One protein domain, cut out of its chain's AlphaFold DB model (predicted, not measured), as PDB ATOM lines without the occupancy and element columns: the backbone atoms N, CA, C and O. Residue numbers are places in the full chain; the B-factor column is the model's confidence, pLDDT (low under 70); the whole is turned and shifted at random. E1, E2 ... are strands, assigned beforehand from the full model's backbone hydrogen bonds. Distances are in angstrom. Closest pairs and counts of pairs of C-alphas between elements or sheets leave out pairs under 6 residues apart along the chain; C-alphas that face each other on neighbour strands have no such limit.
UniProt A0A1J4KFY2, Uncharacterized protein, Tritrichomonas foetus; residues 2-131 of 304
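AT A GLANCE: This is residues 2 to 131 of the 304 residues of an uncharacterized protein of Tritrichomonas foetus (UniProt A0A1J4KFY2). What shape does the chain make? It is a solenoid, wound in stacked turns of parallel strands and three-cornered in outline: E2, residues 41 to 48 of E4, E5, E7, E9 and E10 make one long wall, folded along a corner where E5, E7, E9 and E10 bend at residues 65, 85, 106 and 125, while E1, E3, residues 49 to 55 of E4, E6 and E8 make a second, shorter wall across from it. E4 belongs to both walls, folding back between them, and residues 2 to 8 lead into E1 at one end of the stack. What is it built of? The printed part has 130 residues with ten named strands, E1 to E10 in chain order, and no named helix; the class is all strand, and the one branched sheet is parallel throughout its neighbour pairs. How large is it? It is compact, with a radius of gyration of the C-alphas of 14.5 A and spans of 44 by 42 by 24 A.

IN THESE COORDINATES: Where is the longest strand? E4, residues 41 to 55, bends by 157 degrees at residue 44, and its first and last C-alphas are 10.5 A apart. Where are the other long strands? E2 is residues 21 to 28, 22.4 A; E5 is 61 to 70, 25.4 A; E7 is 81 to 90, 24.8 A; E9 is 103 to 110, 17.8 A; E10 is 121 to 129, 17.3 A, ending at C-alpha 129 (-3.894, 13.287, -8.030). Where are the rest? E1 is residues 9 to 12, beginning at C-alpha 9 (30.131, 14.876, -12.999); E3 is 32 to 36, E6 is 73 to 78 and E8 is 94 to 96.

HOW THE PARTS SIT: What stands beside E4? E2 and E3 lie on one side of it, with N 25 and O 44 at 2.8 A and N 34 and O 52 at 2.9 A. E5 and E6 lie on the other side, with N 45 and O 66 at 2.8 A and N 51 and O 75 at 2.8 A. How does the sheet go on from E5? E7 is its parallel neighbour at 12 degrees, with N 64 and O 83 at 2.8 A; E9 is the parallel neighbour of E7, with N 87 and O 107 at 2.9 A, and E10 that of E9, with N 108 and O 126 at 2.9 A. What of E1 and E8? Edge strand E1 is parallel to E3, with N 10 and O 33 at 2.9 A; edge strand E8 is parallel to E6, with N 74 and O 94 at 2.9 A, and its residues 94 to 95 pair with residues 117 to 118, parallel.

THE WHOLE: How far does it reach? The two C-alphas farthest apart are those of Tyr 2 and Asp 18, at 44.9 A. Is it unbroken? The printed part has no cut, and no link is long. Where is confidence low? Residues 2 to 5, 16 to 18 and 100 to 101 are under 70; the mean pLDDT of the printed part is 92.8.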
ATOM      1  N   TYR A   2      33.552  -1.290  -0.609       36.31
ATOM      2  CA  TYR A   2      33.381  -1.318  -2.061       36.31
ATOM      3  C   TYR A   2      34.081  -0.076  -2.625       36.31
ATOM      4  O   TYR A   2      33.956   0.982  -2.001       36.31
ATOM      5  N   PRO A   3      34.850  -0.177  -3.721       44.97
ATOM      6  CA  PRO A   3      35.430   1.004  -4.339       44.97
ATOM      7  C   PRO A   3      34.286   1.966  -4.661       44.97
ATOM      8  O   PRO A   3      33.299   1.570  -5.282       44.97
ATOM      9  N   LEU A   4      34.393   3.196  -4.156       52.53
ATOM     10  CA  LEU A   4      33.531   4.313  -4.524       52.53
ATOM     11  C   LEU A   4      33.664   4.481  -6.038       52.53
ATOM     12  O   LEU A   4      34.607   5.106  -6.507       52.53
ATOM     13  N   GLY A   5      32.783   3.831  -6.799       59.91
ATOM     14  CA  GLY A   5      32.709   4.030  -8.238       59.91
ATOM     15  C   GLY A   5      32.479   5.512  -8.507       59.91
ATOM     16  O   GLY A   5      31.701   6.143  -7.789       59.91
ATOM     17  N   ASP A   6      33.171   6.051  -9.506       73.31
ATOM     18  CA  ASP A   6      33.227   7.488  -9.769       73.31
ATOM     19  C   ASP A   6      31.834   8.143  -9.723       73.31
ATOM     20  O   ASP A   6      30.866   7.687 -10.361       73.31
ATOM     21  N   GLN A   7      31.733   9.217  -8.932       82.94
ATOM     22  CA  GLN A   7      30.578  10.108  -8.926       82.94
ATOM     23  C   GLN A   7      30.500  10.765 -10.309       82.94
ATOM     24  O   GLN A   7      31.453  11.442 -10.697       82.94
ATOM     25  N   PRO A   8      29.422  10.565 -11.089       90.56
ATOM     26  CA  PRO A   8      29.302  11.225 -12.376       90.56
ATOM     27  C   PRO A   8      29.282  12.732 -12.170       90.56
ATOM     28  O   PRO A   8      28.501  13.247 -11.366       90.56
ATOM     29  N   GLU A   9      30.118  13.425 -12.929       94.81
ATOM     30  CA  GLU A   9      30.131  14.876 -12.999       94.81
ATOM     31  C   GLU A   9      29.753  15.303 -14.417       94.81
ATOM     32  O   GLU A   9      30.399  14.929 -15.396       94.81
ATOM     33  N   ILE A  10      28.675  16.073 -14.528       95.00
ATOM     34  CA  ILE A  10      28.139  16.570 -15.794       95.00
ATOM     35  C   ILE A  10      28.283  18.082 -15.782       95.00
ATOM     36  O   ILE A  10      27.831  18.740 -14.851       95.00
ATOM     37  N   THR A  11      28.900  18.655 -16.814       95.62
ATOM     38  CA  THR A  11      29.029  20.111 -16.944       95.62
ATOM     39  C   THR A  11      28.274  20.594 -18.167       95.62
ATOM     40  O   THR A  11      28.579  20.196 -19.289       95.62
ATOM     41  N   LEU A  12      27.309  21.483 -17.945       94.62
ATOM     42  CA  LEU A  12      26.471  22.066 -18.982       94.62
ATOM     43  C   LEU A  12      26.858  23.534 -19.185       94.62
ATOM     44  O   LEU A  12      26.866  24.342 -18.251       94.62
ATOM     45  N   LYS A  13      27.194  23.875 -20.430       91.81
ATOM     46  CA  LYS A  13      27.555  25.226 -20.871       91.81
ATOM     47  C   LYS A  13      26.729  25.572 -22.104       91.81
ATOM     48  O   LYS A  13      26.522  24.709 -22.952       91.81
ATOM     49  N   SER A  14      26.303  26.826 -22.216       87.88
ATOM     50  CA  SER A  14      25.765  27.376 -23.463       87.88
ATOM     51  C   SER A  14      26.776  28.361 -24.034       87.88
ATOM     52  O   SER A  14      27.235  29.250 -23.323       87.88
ATOM     53  N   SER A  15      27.135  28.188 -25.304       81.12
ATOM     54  CA  SER A  15      27.910  29.160 -26.089       81.12
ATOM     55  C   SER A  15      27.019  30.064 -26.943       81.12
ATOM     56  O   SER A  15      27.496  31.042 -27.510       81.12
ATOM     57  N   ASN A  16      25.740  29.712 -27.069       61.62
ATOM     58  CA  ASN A  16      24.753  30.489 -27.802       61.62
ATOM     59  C   ASN A  16      24.172  31.536 -26.850       61.62
ATOM     60  O   ASN A  16      23.983  31.201 -25.683       61.62
ATOM     61  N   GLY A  17      23.934  32.757 -27.352       67.69
ATOM     62  CA  GLY A  17      23.433  33.926 -26.607       67.69
ATOM     63  C   GLY A  17      22.088  33.717 -25.889       67.69
ATOM     64  O   GLY A  17      21.910  32.753 -25.158       67.69
ATOM     65  N   ASP A  18      21.114  34.607 -26.086       69.38
ATOM     66  CA  ASP A  18      19.861  34.639 -25.296       69.38
ATOM     67  C   ASP A  18      18.888  33.455 -25.529       69.38
ATOM     68  O   ASP A  18      17.759  33.468 -25.043       69.38
ATOM     69  N   ASN A  19      19.290  32.414 -26.264       87.50
ATOM     70  CA  ASN A  19      18.420  31.281 -26.582       87.50
ATOM     71  C   ASN A  19      18.409  30.233 -25.460       87.50
ATOM     72  O   ASN A  19      19.460  29.825 -24.959       87.50
ATOM     73  N   GLU A  20      17.216  29.730 -25.132       91.56
ATOM     74  CA  GLU A  20      17.047  28.609 -24.207       91.56
ATOM     75  C   GLU A  20      17.678  27.321 -24.757       91.56
ATOM     76  O   GLU A  20      17.510  26.962 -25.925       91.56
ATOM     77  N   VAL A  21      18.378  26.590 -23.887       93.44
ATOM     78  CA  VAL A  21      18.989  25.291 -24.191       93.44
ATOM     79  C   VAL A  21      18.330  24.220 -23.339       93.44
ATOM     80  O   VAL A  21      18.229  24.369 -22.125       93.44
ATOM     81  N   TYR A  22      17.926  23.111 -23.957       94.25
ATOM     82  CA  TYR A  22      17.318  21.985 -23.253       94.25
ATOM     83  C   TYR A  22      18.290  20.811 -23.160       94.25
ATOM     84  O   TYR A  22      18.838  20.379 -24.173       94.25
ATOM     85  N   ALA A  23      18.465  20.264 -21.958       95.69
ATOM     86  CA  ALA A  23      19.297  19.087 -21.724       95.69
ATOM     87  C   ALA A  23      18.520  18.015 -20.953       95.69
ATOM     88  O   ALA A  23      17.849  18.309 -19.967       95.69
ATOM     89  N   GLY A  24      18.604  16.765 -21.406       96.88
ATOM     90  CA  GLY A  24      18.107  15.606 -20.665       96.88
ATOM     91  C   GLY A  24      19.224  14.993 -19.827       96.88
ATOM     92  O   GLY A  24      20.328  14.809 -20.336       96.88
ATOM     93  N   VAL A  25      18.943  14.668 -18.567       96.44
ATOM     94  CA  VAL A  25      19.888  14.001 -17.668       96.44
ATOM     95  C   VAL A  25      19.205  12.816 -16.991       96.44
ATOM     96  O   VAL A  25      18.161  12.966 -16.354       96.44
ATOM     97  N   GLU A  26      19.810  11.638 -17.125       96.31
ATOM     98  CA  GLU A  26      19.408  10.424 -16.416       96.31
ATOM     99  C   GLU A  26      20.338  10.198 -15.220       96.31
ATOM    100  O   GLU A  26      21.558  10.132 -15.383       96.31
ATOM    101  N   ILE A  27      19.773  10.120 -14.014       95.69
ATOM    102  CA  ILE A  27      20.524   9.989 -12.764       95.69
ATOM    103  C   ILE A  27      20.715   8.498 -12.440       95.69
ATOM    104  O   ILE A  27      19.731   7.781 -12.245       95.69
ATOM    105  N   PRO A  28      21.963   7.997 -12.374       92.31
ATOM    106  CA  PRO A  28      22.250   6.562 -12.336       92.31
ATOM    107  C   PRO A  28      22.190   5.926 -10.933       92.31
ATOM    108  O   PRO A  28      23.054   5.124 -10.583       92.31
ATOM    109  N   ASN A  29      21.195   6.263 -10.107       93.12
ATOM    110  CA  ASN A  29      21.035   5.745  -8.739       93.12
ATOM    111  C   ASN A  29      22.276   5.908  -7.840       93.12
ATOM    112  O   ASN A  29      22.590   5.053  -7.012       93.12
ATOM    113  N   LYS A  30      23.005   7.008  -8.019       93.38
ATOM    114  CA  LYS A  30      24.172   7.396  -7.217       93.38
ATOM    115  C   LYS A  30      24.262   8.913  -7.138       93.38
ATOM    116  O   LYS A  30      23.574   9.612  -7.882       93.38
ATOM    117  N   ILE A  31      25.124   9.405  -6.255       93.88
ATOM    118  CA  ILE A  31      25.413  10.836  -6.134       93.88
ATOM    119  C   ILE A  31      25.972  11.335  -7.469       93.88
ATOM    120  O   ILE A  31      26.986  10.824  -7.945       93.88
ATOM    121  N   THR A  32      25.290  12.306  -8.068       95.69
ATOM    122  CA  THR A  32      25.611  12.894  -9.369       95.69
ATOM    123  C   THR A  32      25.752  14.396  -9.220       95.69
ATOM    124  O   THR A  32      24.858  15.072  -8.715       95.69
ATOM    125  N   LYS A  33      26.876  14.937  -9.680       97.06
ATOM    126  CA  LYS A  33      27.148  16.370  -9.644       97.06
ATOM    127  C   LYS A  33      26.833  16.982 -11.002       97.06
ATOM    128  O   LYS A  33      27.357  16.534 -12.020       97.06
ATOM    129  N   ILE A  34      25.992  18.013 -11.028       97.25
ATOM    130  CA  ILE A  34      25.638  18.731 -12.258       97.25
ATOM    131  C   ILE A  34      26.073  20.188 -12.116       97.25
ATOM    132  O   ILE A  34      25.526  20.938 -11.309       97.25
ATOM    133  N   ASN A  35      27.062  20.587 -12.911       97.50
ATOM    134  CA  ASN A  35      27.550  21.957 -12.991       97.50
ATOM    135  C   ASN A  35      26.792  22.705 -14.097       97.50
ATOM    136  O   ASN A  35      26.804  22.273 -15.253       97.50
ATOM    137  N   ILE A  36      26.147  23.823 -13.761       96.69
ATOM    138  CA  ILE A  36      25.342  24.627 -14.690       96.69
ATOM    139  C   ILE A  36      25.958  26.017 -14.792       96.69
ATOM    140  O   ILE A  36      25.878  26.804 -13.852       96.69
ATOM    141  N   ASN A  37      26.542  26.338 -15.946       94.56
ATOM    142  CA  ASN A  37      27.297  27.585 -16.129       94.56
ATOM    143  C   ASN A  37      26.580  28.608 -17.032       94.56
ATOM    144  O   ASN A  37      27.201  29.560 -17.503       94.56
ATOM    145  N   SER A  38      25.294  28.399 -17.326       94.19
ATOM    146  CA  SER A  38      24.471  29.342 -18.090       94.19
ATOM    147  C   SER A  38      23.038  29.374 -17.556       94.19
ATOM    148  O   SER A  38      22.465  28.300 -17.350       94.19
ATOM    149  N   PRO A  39      22.426  30.562 -17.385       93.69
ATOM    150  CA  PRO A  39      21.047  30.690 -16.910       93.69
ATOM    151  C   PRO A  39      20.009  30.234 -17.947       93.69
ATOM    152  O   PRO A  39      18.865  29.968 -17.594       93.69
ATOM    153  N   THR A  40      20.397  30.112 -19.220       94.81
ATOM    154  CA  THR A  40      19.509  29.681 -20.314       94.81
ATOM    155  C   THR A  40      19.305  28.162 -20.380       94.81
ATOM    156  O   THR A  40      18.532  27.674 -21.208       94.81
ATOM    157  N   ILE A  41      19.998  27.393 -19.532       96.00
ATOM    158  CA  ILE A  41      19.908  25.931 -19.509       96.00
ATOM    159  C   ILE A  41      18.667  25.496 -18.729       96.00
ATOM    160  O   ILE A  41      18.492  25.821 -17.557       96.00
ATOM    161  N   ASN A  42      17.850  24.681 -19.384       96.75
ATOM    162  CA  ASN A  42      16.652  24.059 -18.851       96.75
ATOM    163  C   ASN A  42      16.811  22.534 -18.876       96.75
ATOM    164  O   ASN A  42      17.119  21.941 -19.913       96.75
ATOM    165  N   LEU A  43      16.577  21.883 -17.740       97.94
ATOM    166  CA  LEU A  43      16.811  20.449 -17.582       97.94
ATOM    167  C   LEU A  43      15.533  19.624 -17.716       97.94
ATOM    168  O   LEU A  43      14.455  20.038 -17.295       97.94
ATOM    169  N   ASN A  44      15.671  18.410 -18.234       97.69
ATOM    170  CA  ASN A  44      14.733  17.323 -18.003       97.69
ATOM    171  C   ASN A  44      15.456  16.232 -17.216       97.69
ATOM    172  O   ASN A  44      16.517  15.781 -17.640       97.69
ATOM    173  N   LEU A  45      14.891  15.812 -16.089       97.31
ATOM    174  CA  LEU A  45      15.481  14.819 -15.199       97.31
ATOM    175  C   LEU A  45      14.658  13.532 -15.192       97.31
ATOM    176  O   LEU A  45      13.424  13.558 -15.181       97.31
ATOM    177  N   LYS A  46      15.361  12.405 -15.141       96.94
ATOM    178  CA  LYS A  46      14.803  11.075 -14.889       96.94
ATOM    179  C   LYS A  46      15.800  10.267 -14.060       96.94
ATOM    180  O   LYS A  46      16.995  10.539 -14.136       96.94
ATOM    181  N   GLY A  47      15.339   9.272 -13.314       94.06
ATOM    182  CA  GLY A  47      16.203   8.352 -12.583       94.06
ATOM    183  C   GLY A  47      16.124   8.554 -11.074       94.06
ATOM    184  O   GLY A  47      15.335   9.348 -10.562       94.06
ATOM    185  N   SER A  48      16.983   7.840 -10.351       94.38
ATOM    186  CA  SER A  48      17.086   7.902  -8.891       94.38
ATOM    187  C   SER A  48      18.476   8.322  -8.430       94.38
ATOM    188  O   SER A  48      19.428   8.326  -9.204       94.38
ATOM    189  N   GLY A  49      18.614   8.616  -7.142       94.50
ATOM    190  CA  GLY A  49      19.870   8.959  -6.487       94.50
ATOM    191  C   GLY A  49      19.825  10.348  -5.863       94.50
ATOM    192  O   GLY A  49      18.761  10.891  -5.575       94.50
ATOM    193  N   GLU A  50      21.003  10.917  -5.659       95.56
ATOM    194  CA  GLU A  50      21.171  12.276  -5.158       95.56
ATOM    195  C   GLU A  50      21.799  13.120  -6.263       95.56
ATOM    196  O   GLU A  50      22.742  12.685  -6.927       95.56
ATOM    197  N   VAL A  51      21.268  14.317  -6.477       96.12
ATOM    198  CA  VAL A  51      21.775  15.264  -7.462       96.12
ATOM    199  C   VAL A  51      22.201  16.523  -6.748       96.12
ATOM    200  O   VAL A  51      21.371  17.205  -6.157       96.12
ATOM    201  N   THR A  52      23.480  16.861  -6.858       96.25
ATOM    202  CA  THR A  52      24.004  18.135  -6.372       96.25
ATOM    203  C   THR A  52      24.162  19.096  -7.543       96.25
ATOM    204  O   THR A  52      24.999  18.880  -8.427       96.25
ATOM    205  N   PHE A  53      23.377  20.171  -7.550       96.25
ATOM    206  CA  PHE A  53      23.502  21.240  -8.535       96.25
ATOM    207  C   PHE A  53      24.495  22.298  -8.073       96.25
ATOM    208  O   PHE A  53      24.260  22.997  -7.086       96.25
ATOM    209  N   ASN A  54      25.554  22.478  -8.861       95.88
ATOM    210  CA  ASN A  54      26.490  23.586  -8.719       95.88
ATOM    211  C   ASN A  54      26.249  24.583  -9.848       95.88
ATOM    212  O   ASN A  54      26.724  24.428 -10.972       95.88
ATOM    213  N   ALA A  55      25.447  25.589  -9.541       94.94
ATOM    214  CA  ALA A  55      25.162  26.696 -10.435       94.94
ATOM    215  C   ALA A  55      26.298  27.731 -10.367       94.94
ATOM    216  O   ALA A  55      26.716  28.117  -9.274       94.94
ATOM    217  N   GLY A  56      26.805  28.157 -11.528       93.00
ATOM    218  CA  GLY A  56      27.804  29.222 -11.632       93.00
ATOM    219  C   GLY A  56      27.266  30.577 -11.160       93.00
ATOM    220  O   GLY A  56      26.062  30.754 -10.987       93.00
ATOM    221  N   ASP A  57      28.151  31.558 -10.977       94.19
ATOM    222  CA  ASP A  57      27.803  32.853 -10.362       94.19
ATOM    223  C   ASP A  57      26.707  33.630 -11.109       94.19
ATOM    224  O   ASP A  57      25.928  34.360 -10.500       94.19
ATOM    225  N   ASN A  58      26.613  33.449 -12.427       92.81
ATOM    226  CA  ASN A  58      25.592  34.047 -13.290       92.81
ATOM    227  C   ASN A  58      24.249  33.289 -13.289       92.81
ATOM    228  O   ASN A  58      23.315  33.703 -13.977       92.81
ATOM    229  N   VAL A  59      24.144  32.177 -12.560       94.88
ATOM    230  CA  VAL A  59      22.952  31.329 -12.480       94.88
ATOM    231  C   VAL A  59      22.325  31.485 -11.097       94.88
ATOM    232  O   VAL A  59      22.733  30.871 -10.112       94.88
ATOM    233  N   ASN A  60      21.293  32.324 -11.023       94.44
ATOM    234  CA  ASN A  60      20.560  32.562  -9.775       94.44
ATOM    235  C   ASN A  60      19.578  31.431  -9.436       94.44
ATOM    236  O   ASN A  60      19.181  31.289  -8.280       94.44
ATOM    237  N   GLN A  61      19.192  30.641 -10.438       96.00
ATOM    238  CA  GLN A  61      18.169  29.614 -10.336       96.00
ATOM    239  C   GLN A  61      18.442  28.481 -11.324       96.00
ATOM    240  O   GLN A  61      18.820  28.720 -12.470       96.00
ATOM    241  N   VAL A  62      18.216  27.249 -10.880       97.25
ATOM    242  CA  VAL A  62      18.242  26.049 -11.715       97.25
ATOM    243  C   VAL A  62      16.834  25.767 -12.223       97.25
ATOM    244  O   VAL A  62      15.919  25.552 -11.430       97.25
ATOM    245  N   ASN A  63      16.667  25.737 -13.544       97.81
ATOM    246  CA  ASN A  63      15.378  25.475 -14.180       97.81
ATOM    247  C   ASN A  63      15.276  24.015 -14.624       97.81
ATOM    248  O   ASN A  63      16.039  23.545 -15.470       97.81
ATOM    249  N   ILE A  64      14.298  23.296 -14.081       98.25
ATOM    250  CA  ILE A  64      13.951  21.931 -14.467       98.25
ATOM    251  C   ILE A  64      12.570  21.978 -15.110       98.25
ATOM    252  O   ILE A  64      11.550  22.186 -14.459       98.25
ATOM    253  N   ARG A  65      12.510  21.753 -16.419       98.19
ATOM    254  CA  ARG A  65      11.247  21.728 -17.149       98.19
ATOM    255  C   ARG A  65      10.406  20.519 -16.748       98.19
ATOM    256  O   ARG A  65       9.225  20.667 -16.456       98.19
ATOM    257  N   ASN A  66      11.008  19.333 -16.726       97.94
ATOM    258  CA  ASN A  66      10.323  18.110 -16.326       97.94
ATOM    259  C   ASN A  66      11.232  17.247 -15.457       97.94
ATOM    260  O   ASN A  66      12.376  17.002 -15.820       97.94
ATOM    261  N   ALA A  67      10.700  16.721 -14.363       97.94
ATOM    262  CA  ALA A  67      11.305  15.636 -13.606       97.94
ATOM    263  C   ALA A  67      10.326  14.456 -13.568       97.94
ATOM    264  O   ALA A  67       9.137  14.644 -13.311       97.94
ATOM    265  N   THR A  68      10.806  13.249 -13.861       97.81
ATOM    266  CA  THR A  68       9.994  12.024 -13.827       97.81
ATOM    267  C   THR A  68      10.659  10.979 -12.949       97.81
ATOM    268  O   THR A  68      11.793  10.599 -13.226       97.81
ATOM    269  N   LEU A  69       9.942  10.503 -11.929       97.31
ATOM    270  CA  LEU A  69      10.412   9.470 -11.003       97.31
ATOM    271  C   LEU A  69       9.485   8.263 -11.052       97.31
ATOM    272  O   LEU A  69       8.277   8.406 -10.843       97.31
ATOM    273  N   ASP A  70      10.045   7.073 -11.276       94.81
ATOM    274  CA  ASP A  70       9.242   5.860 -11.433       94.81
ATOM    275  C   ASP A  70       9.718   4.680 -10.573       94.81
ATOM    276  O   ASP A  70      10.535   3.865 -10.996       94.81
ATOM    277  N   LYS A  71       9.144   4.535  -9.362       89.69
ATOM    278  CA  LYS A  71       9.662   3.656  -8.278       89.69
ATOM    279  C   LYS A  71      11.073   4.054  -7.812       89.69
ATOM    280  O   LYS A  71      11.825   3.246  -7.277       89.69
ATOM    281  N   GLU A  72      11.406   5.320  -8.001       91.75
ATOM    282  CA  GLU A  72      12.727   5.895  -7.776       91.75
ATOM    283  C   GLU A  72      12.698   6.868  -6.597       91.75
ATOM    284  O   GLU A  72      11.653   7.420  -6.260       91.75
ATOM    285  N   SER A  73      13.841   7.064  -5.945       96.00
ATOM    286  CA  SER A  73      14.024   8.130  -4.955       96.00
ATOM    287  C   SER A  73      15.005   9.144  -5.519       96.00
ATOM    288  O   SER A  73      16.101   8.744  -5.903       96.00
ATOM    289  N   LEU A  74      14.614  10.413  -5.586       97.25
ATOM    290  CA  LEU A  74      15.479  11.509  -6.007       97.25
ATOM    291  C   LEU A  74      15.611  12.513  -4.868       97.25
ATOM    292  O   LEU A  74      14.607  13.025  -4.373       97.25
ATOM    293  N   THR A  75      16.852  12.819  -4.515       97.38
ATOM    294  CA  THR A  75      17.187  13.913  -3.610       97.38
ATOM    295  C   THR A  75      17.906  15.003  -4.392       97.38
ATOM    296  O   THR A  75      18.889  14.717  -5.071       97.38
ATOM    297  N   ILE A  76      17.427  16.242  -4.319       96.88
ATOM    298  CA  ILE A  76      18.091  17.404  -4.918       96.88
ATOM    299  C   ILE A  76      18.808  18.192  -3.825       96.88
ATOM    300  O   ILE A  76      18.207  18.565  -2.833       96.88
ATOM    301  N   ASP A  77      20.079  18.498  -4.040       95.75
ATOM    302  CA  ASP A  77      20.875  19.383  -3.197       95.75
ATOM    303  C   ASP A  77      21.353  20.563  -4.052       95.75
ATOM    304  O   ASP A  77      21.913  20.381  -5.137       95.75
ATOM    305  N   SER A  78      21.091  21.793  -3.617       94.88
ATOM    306  CA  SER A  78      21.552  22.986  -4.329       94.88
ATOM    307  C   SER A  78      21.674  24.180  -3.399       94.88
ATOM    308  O   SER A  78      20.775  24.472  -2.620       94.88
ATOM    309  N   ALA A  79      22.750  24.949  -3.545       93.50
ATOM    310  CA  ALA A  79      22.886  26.233  -2.858       93.50
ATOM    311  C   ALA A  79      22.046  27.359  -3.500       93.50
ATOM    312  O   ALA A  79      21.952  28.450  -2.938       93.50
ATOM    313  N   LYS A  80      21.479  27.132  -4.693       95.06
ATOM    314  CA  LYS A  80      20.632  28.091  -5.417       95.06
ATOM    315  C   LYS A  80      19.183  27.607  -5.447       95.06
ATOM    316  O   LYS A  80      18.900  26.442  -5.176       95.06
ATOM    317  N   ASN A  81      18.276  28.508  -5.819       96.44
ATOM    318  CA  ASN A  81      16.874  28.162  -6.016       96.44
ATOM    319  C   ASN A  81      16.733  27.142  -7.146       96.44
ATOM    320  O   ASN A  81      17.424  27.233  -8.164       96.44
ATOM    321  N   VAL A  82      15.810  26.201  -6.985       97.75
ATOM    322  CA  VAL A  82      15.484  25.214  -8.014       97.75
ATOM    323  C   VAL A  82      14.002  25.330  -8.326       97.75
ATOM    324  O   VAL A  82      13.169  25.177  -7.436       97.75
ATOM    325  N   GLU A  83      13.662  25.571  -9.589       98.12
ATOM    326  CA  GLU A  83      12.271  25.554 -10.042       98.12
ATOM    327  C   GLU A  83      12.017  24.366 -10.957       98.12
ATOM    328  O   GLU A  83      12.646  24.200 -12.003       98.12
ATOM    329  N   ILE A  84      11.061  23.535 -10.553       98.44
ATOM    330  CA  ILE A  84      10.583  22.384 -11.303       98.44
ATOM    331  C   ILE A  84       9.222  22.745 -11.894       98.44
ATOM    332  O   ILE A  84       8.224  22.846 -11.181       98.44
ATOM    333  N   ASN A  85       9.144  22.915 -13.212       98.56
ATOM    334  CA  ASN A  85       7.883  23.238 -13.882       98.56
ATOM    335  C   ASN A  85       6.872  22.091 -13.775       98.56
ATOM    336  O   ASN A  85       5.686  22.324 -13.529       98.56
ATOM    337  N   GLN A  86       7.338  20.851 -13.920       98.56
ATOM    338  CA  GLN A  86       6.503  19.669 -13.759       98.56
ATOM    339  C   GLN A  86       7.276  18.520 -13.107       98.56
ATOM    340  O   GLN A  86       8.280  18.061 -13.650       98.56
ATOM    341  N   LEU A  87       6.766  18.000 -11.991       98.50
ATOM    342  CA  LEU A  87       7.240  16.768 -11.359       98.50
ATOM    343  C   LEU A  87       6.183  15.675 -11.537       98.50
ATOM    344  O   LEU A  87       5.049  15.834 -11.096       98.50
ATOM    345  N   SER A  88       6.537  14.571 -12.194       98.44
ATOM    346  CA  SER A  88       5.652  13.417 -12.396       98.44
ATOM    347  C   SER A  88       6.131  12.221 -11.585       98.44
ATOM    348  O   SER A  88       7.269  11.777 -11.736       98.44
ATOM    349  N   LEU A  89       5.252  11.702 -10.730       98.12
ATOM    350  CA  LEU A  89       5.559  10.650  -9.769       98.12
ATOM    351  C   LEU A  89       4.726   9.405 -10.049       98.12
ATOM    352  O   LEU A  89       3.494   9.456 -10.037       98.12
ATOM    353  N   TYR A  90       5.418   8.289 -10.253       96.94
ATOM    354  CA  TYR A  90       4.831   6.984 -10.532       96.94
ATOM    355  C   TYR A  90       5.166   5.984  -9.419       96.94
ATOM    356  O   TYR A  90       6.245   6.014  -8.812       96.94
ATOM    357  N   ARG A  91       4.248   5.043  -9.177       96.19
ATOM    358  CA  ARG A  91       4.393   3.951  -8.203       96.19
ATOM    359  C   ARG A  91       4.761   4.504  -6.817       96.19
ATOM    360  O   ARG A  91       4.061   5.364  -6.301       96.19
ATOM    361  N   THR A  92       5.834   4.024  -6.197       97.38
ATOM    362  CA  THR A  92       6.255   4.397  -4.834       97.38
ATOM    363  C   THR A  92       7.409   5.408  -4.835       97.38
ATOM    364  O   THR A  92       8.347   5.267  -4.047       97.38
ATOM    365  N   ALA A  93       7.406   6.361  -5.774       97.88
ATOM    366  CA  ALA A  93       8.489   7.331  -5.916       97.88
ATOM    367  C   ALA A  93       8.674   8.206  -4.663       97.88
ATOM    368  O   ALA A  93       7.722   8.479  -3.933       97.88
ATOM    369  N   LYS A  94       9.898   8.671  -4.418       98.06
ATOM    370  CA  LYS A  94      10.206   9.609  -3.332       98.06
ATOM    371  C   LYS A  94      10.963  10.808  -3.870       98.06
ATOM    372  O   LYS A  94      11.874  10.644  -4.678       98.06
ATOM    373  N   PHE A  95      10.601  11.987  -3.395       97.94
ATOM    374  CA  PHE A  95      11.283  13.226  -3.722       97.94
ATOM    375  C   PHE A  95      11.638  13.978  -2.443       97.94
ATOM    376  O   PHE A  95      10.807  14.103  -1.544       97.94
ATOM    377  N   ASP A  96      12.867  14.472  -2.373       97.12
ATOM    378  CA  ASP A  96      13.381  15.257  -1.256       97.12
ATOM    379  C   ASP A  96      14.359  16.319  -1.779       97.12
ATOM    380  O   ASP A  96      14.983  16.138  -2.826       97.12
ATOM    381  N   SER A  97      14.527  17.413  -1.049       95.38
ATOM    382  CA  SER A  97      15.515  18.456  -1.333       95.38
ATOM    383  C   SER A  97      16.593  18.601  -0.244       95.38
ATOM    384  O   SER A  97      17.261  19.631  -0.162       95.38
ATOM    385  N   LYS A  98      16.761  17.587   0.622       87.06
ATOM    386  CA  LYS A  98      17.805  17.555   1.667       87.06
ATOM    387  C   LYS A  98      17.747  18.795   2.575       87.06
ATOM    388  O   LYS A  98      18.751  19.457   2.820       87.06
ATOM    389  N   ASP A  99      16.534  19.100   3.038       78.56
ATOM    390  CA  ASP A  99      16.187  20.226   3.920       78.56
ATOM    391  C   ASP A  99      16.259  21.625   3.278       78.56
ATOM    392  O   ASP A  99      16.153  22.642   3.965       78.56
ATOM    393  N   ASN A 100      16.373  21.699   1.951       69.56
ATOM    394  CA  ASN A 100      16.405  22.957   1.221       69.56
ATOM    395  C   ASN A 100      14.997  23.451   0.847       69.56
ATOM    396  O   ASN A 100      14.401  23.007  -0.132       69.56
ATOM    397  N   THR A 101      14.490  24.459   1.552       68.56
ATOM    398  CA  THR A 101      13.190  25.083   1.237       68.56
ATOM    399  C   THR A 101      13.173  25.850  -0.092       68.56
ATOM    400  O   THR A 101      12.139  26.370  -0.487       68.56
ATOM    401  N   ASN A 102      14.294  25.946  -0.813       88.12
ATOM    402  CA  ASN A 102      14.387  26.719  -2.055       88.12
ATOM    403  C   ASN A 102      13.969  25.942  -3.316       88.12
ATOM    404  O   ASN A 102      14.225  26.398  -4.437       88.12
ATOM    405  N   VAL A 103      13.356  24.767  -3.158       97.19
ATOM    406  CA  VAL A 103      12.828  23.985  -4.278       97.19
ATOM    407  C   VAL A 103      11.342  24.260  -4.453       97.19
ATOM    408  O   VAL A 103      10.529  23.861  -3.620       97.19
ATOM    409  N   LYS A 104      10.984  24.886  -5.576       97.94
ATOM    410  CA  LYS A 104       9.594  25.148  -5.959       97.94
ATOM    411  C   LYS A 104       9.161  24.226  -7.084       97.94
ATOM    412  O   LYS A 104       9.795  24.160  -8.134       97.94
ATOM    413  N   ILE A 105       8.042  23.549  -6.889       98.50
ATOM    414  CA  ILE A 105       7.381  22.711  -7.878       98.50
ATOM    415  C   ILE A 105       6.126  23.446  -8.339       98.50
ATOM    416  O   ILE A 105       5.199  23.694  -7.575       98.50
ATOM    417  N   HIS A 106       6.065  23.793  -9.616       98.56
ATOM    418  CA  HIS A 106       4.882  24.424 -10.182       98.56
ATOM    419  C   HIS A 106       3.725  23.425 -10.268       98.56
ATOM    420  O   HIS A 106       2.679  23.639  -9.660       98.56
ATOM    421  N   THR A 107       3.926  22.327 -10.998       98.62
ATOM    422  CA  THR A 107       2.895  21.307 -11.215       98.62
ATOM    423  C   THR A 107       3.377  19.954 -10.720       98.62
ATOM    424  O   THR A 107       4.350  19.407 -11.244       98.62
ATOM    425  N   LEU A 108       2.673  19.378  -9.754       98.69
ATOM    426  CA  LEU A 108       2.903  18.021  -9.281       98.69
ATOM    427  C   LEU A 108       1.861  17.074  -9.881       98.69
ATOM    428  O   LEU A 108       0.664  17.278  -9.714       98.69
ATOM    429  N   LYS A 109       2.309  16.006 -10.542       98.56
ATOM    430  CA  LYS A 109       1.449  14.959 -11.104       98.56
ATOM    431  C   LYS A 109       1.687  13.640 -10.390       98.56
ATOM    432  O   LYS A 109       2.732  13.017 -10.565       98.56
ATOM    433  N   VAL A 110       0.695  13.185  -9.634       98.19
ATOM    434  CA  VAL A 110       0.688  11.869  -8.995       98.19
ATOM    435  C   VAL A 110      -0.111  10.917  -9.869       98.19
ATOM    436  O   VAL A 110      -1.324  11.048 -10.024       98.19
ATOM    437  N   GLN A 111       0.595   9.972 -10.475       96.38
ATOM    438  CA  GLN A 111       0.065   9.093 -11.514       96.38
ATOM    439  C   GLN A 111      -0.803   7.995 -10.912       96.38
ATOM    440  O   GLN A 111      -0.676   7.708  -9.724       96.38
ATOM    441  N   GLN A 112      -1.680   7.382 -11.709       92.62
ATOM    442  CA  GLN A 112      -2.662   6.392 -11.246       92.62
ATOM    443  C   GLN A 112      -2.024   5.290 -10.378       92.62
ATOM    444  O   GLN A 112      -0.927   4.819 -10.684       92.62
ATOM    445  N   LYS A 113      -2.710   4.883  -9.299       93.62
ATOM    446  CA  LYS A 113      -2.264   3.853  -8.333       93.62
ATOM    447  C   LYS A 113      -0.929   4.146  -7.630       93.62
ATOM    448  O   LYS A 113      -0.354   3.263  -6.993       93.62
ATOM    449  N   SER A 114      -0.413   5.368  -7.726       95.75
ATOM    450  CA  SER A 114       0.875   5.731  -7.130       95.75
ATOM    451  C   SER A 114       0.711   6.131  -5.666       95.75
ATOM    452  O   SER A 114      -0.322   6.663  -5.259       95.75
ATOM    453  N   THR A 115       1.744   5.882  -4.867       97.81
ATOM    454  CA  THR A 115       1.824   6.276  -3.457       97.81
ATOM    455  C   THR A 115       3.145   6.983  -3.146       97.81
ATOM    456  O   THR A 115       3.966   6.429  -2.403       97.81
ATOM    457  N   PRO A 116       3.435   8.135  -3.777       98.25
ATOM    458  CA  PRO A 116       4.714   8.788  -3.589       98.25
ATOM    459  C   PRO A 116       4.811   9.552  -2.265       98.25
ATOM    460  O   PRO A 116       3.802   9.876  -1.635       98.25
ATOM    461  N   VAL A 117       6.047   9.874  -1.884       98.12
ATOM    462  CA  VAL A 117       6.369  10.681  -0.700       98.12
ATOM    463  C   VAL A 117       7.178  11.908  -1.110       98.12
ATOM    464  O   VAL A 117       8.140  11.769  -1.866       98.12
ATOM    465  N   LEU A 118       6.801  13.083  -0.609       97.19
ATOM    466  CA  LEU A 118       7.504  14.347  -0.845       97.19
ATOM    467  C   LEU A 118       7.967  14.969   0.468       97.19
ATOM    468  O   LEU A 118       7.226  14.961   1.454       97.19
ATOM    469  N   SER A 119       9.147  15.580   0.422       96.00
ATOM    470  CA  SER A 119       9.732  16.350   1.516       96.00
ATOM    471  C   SER A 119      10.399  17.625   1.000       96.00
ATOM    472  O   SER A 119      10.885  17.662  -0.131       96.00
ATOM    473  N   ASN A 120      10.462  18.636   1.864       95.19
ATOM    474  CA  ASN A 120      11.311  19.819   1.759       95.19
ATOM    475  C   ASN A 120      11.102  20.636   0.465       95.19
ATOM    476  O   ASN A 120      12.048  21.044  -0.197       95.19
ATOM    477  N   CYS A 121       9.864  20.877   0.050       96.00
ATOM    478  CA  CYS A 121       9.603  21.637  -1.176       96.00
ATOM    479  C   CYS A 121       8.299  22.418  -1.109       96.00
ATOM    480  O   CYS A 121       7.360  22.020  -0.428       96.00
ATOM    481  N   ASP A 122       8.217  23.486  -1.890       96.19
ATOM    482  CA  ASP A 122       6.992  24.260  -2.039       96.19
ATOM    483  C   ASP A 122       6.310  23.858  -3.337       96.19
ATOM    484  O   ASP A 122       6.931  23.846  -4.401       96.19
ATOM    485  N   ILE A 123       5.018  23.568  -3.285       97.50
ATOM    486  CA  ILE A 123       4.206  23.402  -4.483       97.50
ATOM    487  C   ILE A 123       3.418  24.697  -4.662       97.50
ATOM    488  O   ILE A 123       2.747  25.149  -3.739       97.50
ATOM    489  N   VAL A 124       3.516  25.331  -5.833       97.44
ATOM    490  CA  VAL A 124       3.085  26.739  -5.987       97.44
ATOM    491  C   VAL A 124       1.956  26.968  -6.992       97.44
ATOM    492  O   VAL A 124       1.392  28.057  -7.011       97.44
ATOM    493  N   LYS A 125       1.599  25.986  -7.837       98.19
ATOM    494  CA  LYS A 125       0.452  26.124  -8.762       98.19
ATOM    495  C   LYS A 125      -0.569  25.012  -8.606       98.19
ATOM    496  O   LYS A 125      -1.711  25.290  -8.250       98.19
ATOM    497  N   GLU A 126      -0.194  23.769  -8.881       98.19
ATOM    498  CA  GLU A 126      -1.181  22.696  -9.004       98.19
ATOM    499  C   GLU A 126      -0.659  21.332  -8.545       98.19
ATOM    500  O   GLU A 126       0.479  20.952  -8.826       98.19
ATOM    501  N   ILE A 127      -1.531  20.577  -7.875       98.62
ATOM    502  CA  ILE A 127      -1.353  19.164  -7.547       98.62
ATOM    503  C   ILE A 127      -2.456  18.379  -8.253       98.62
ATOM    504  O   ILE A 127      -3.638  18.593  -7.997       98.62
ATOM    505  N   LEU A 128      -2.071  17.446  -9.117       98.25
ATOM    506  CA  LEU A 128      -2.971  16.554  -9.841       98.25
ATOM    507  C   LEU A 128      -2.835  15.137  -9.281       98.25
ATOM    508  O   LEU A 128      -1.801  14.494  -9.480       98.25
ATOM    509  N   ILE A 129      -3.867  14.642  -8.595       97.62
ATOM    510  CA  ILE A 129      -3.894  13.287  -8.030       97.62
ATOM    511  C   ILE A 129      -4.792  12.404  -8.883       97.62
ATOM    512  O   ILE A 129      -6.001  12.604  -8.938       97.62
ATOM    513  N   SER A 130      -4.188  11.434  -9.563       95.38
ATOM    514  CA  SER A 130      -4.902  10.489 -10.423       95.38
ATOM    515  C   SER A 130      -5.684   9.441  -9.618       95.38
ATOM    516  O   SER A 130      -5.544   9.315  -8.402       95.38
ATOM    517  N   LEU A 131      -6.472   8.635 -10.330       92.44
ATOM    518  CA  LEU A 131      -7.310   7.569  -9.779       92.44
ATOM    519  C   LEU A 131      -6.522   6.599  -8.871       92.44
ATOM    520  O   LEU A 131      -5.433   6.144  -9.230       92.44
TER     521      LEU A 131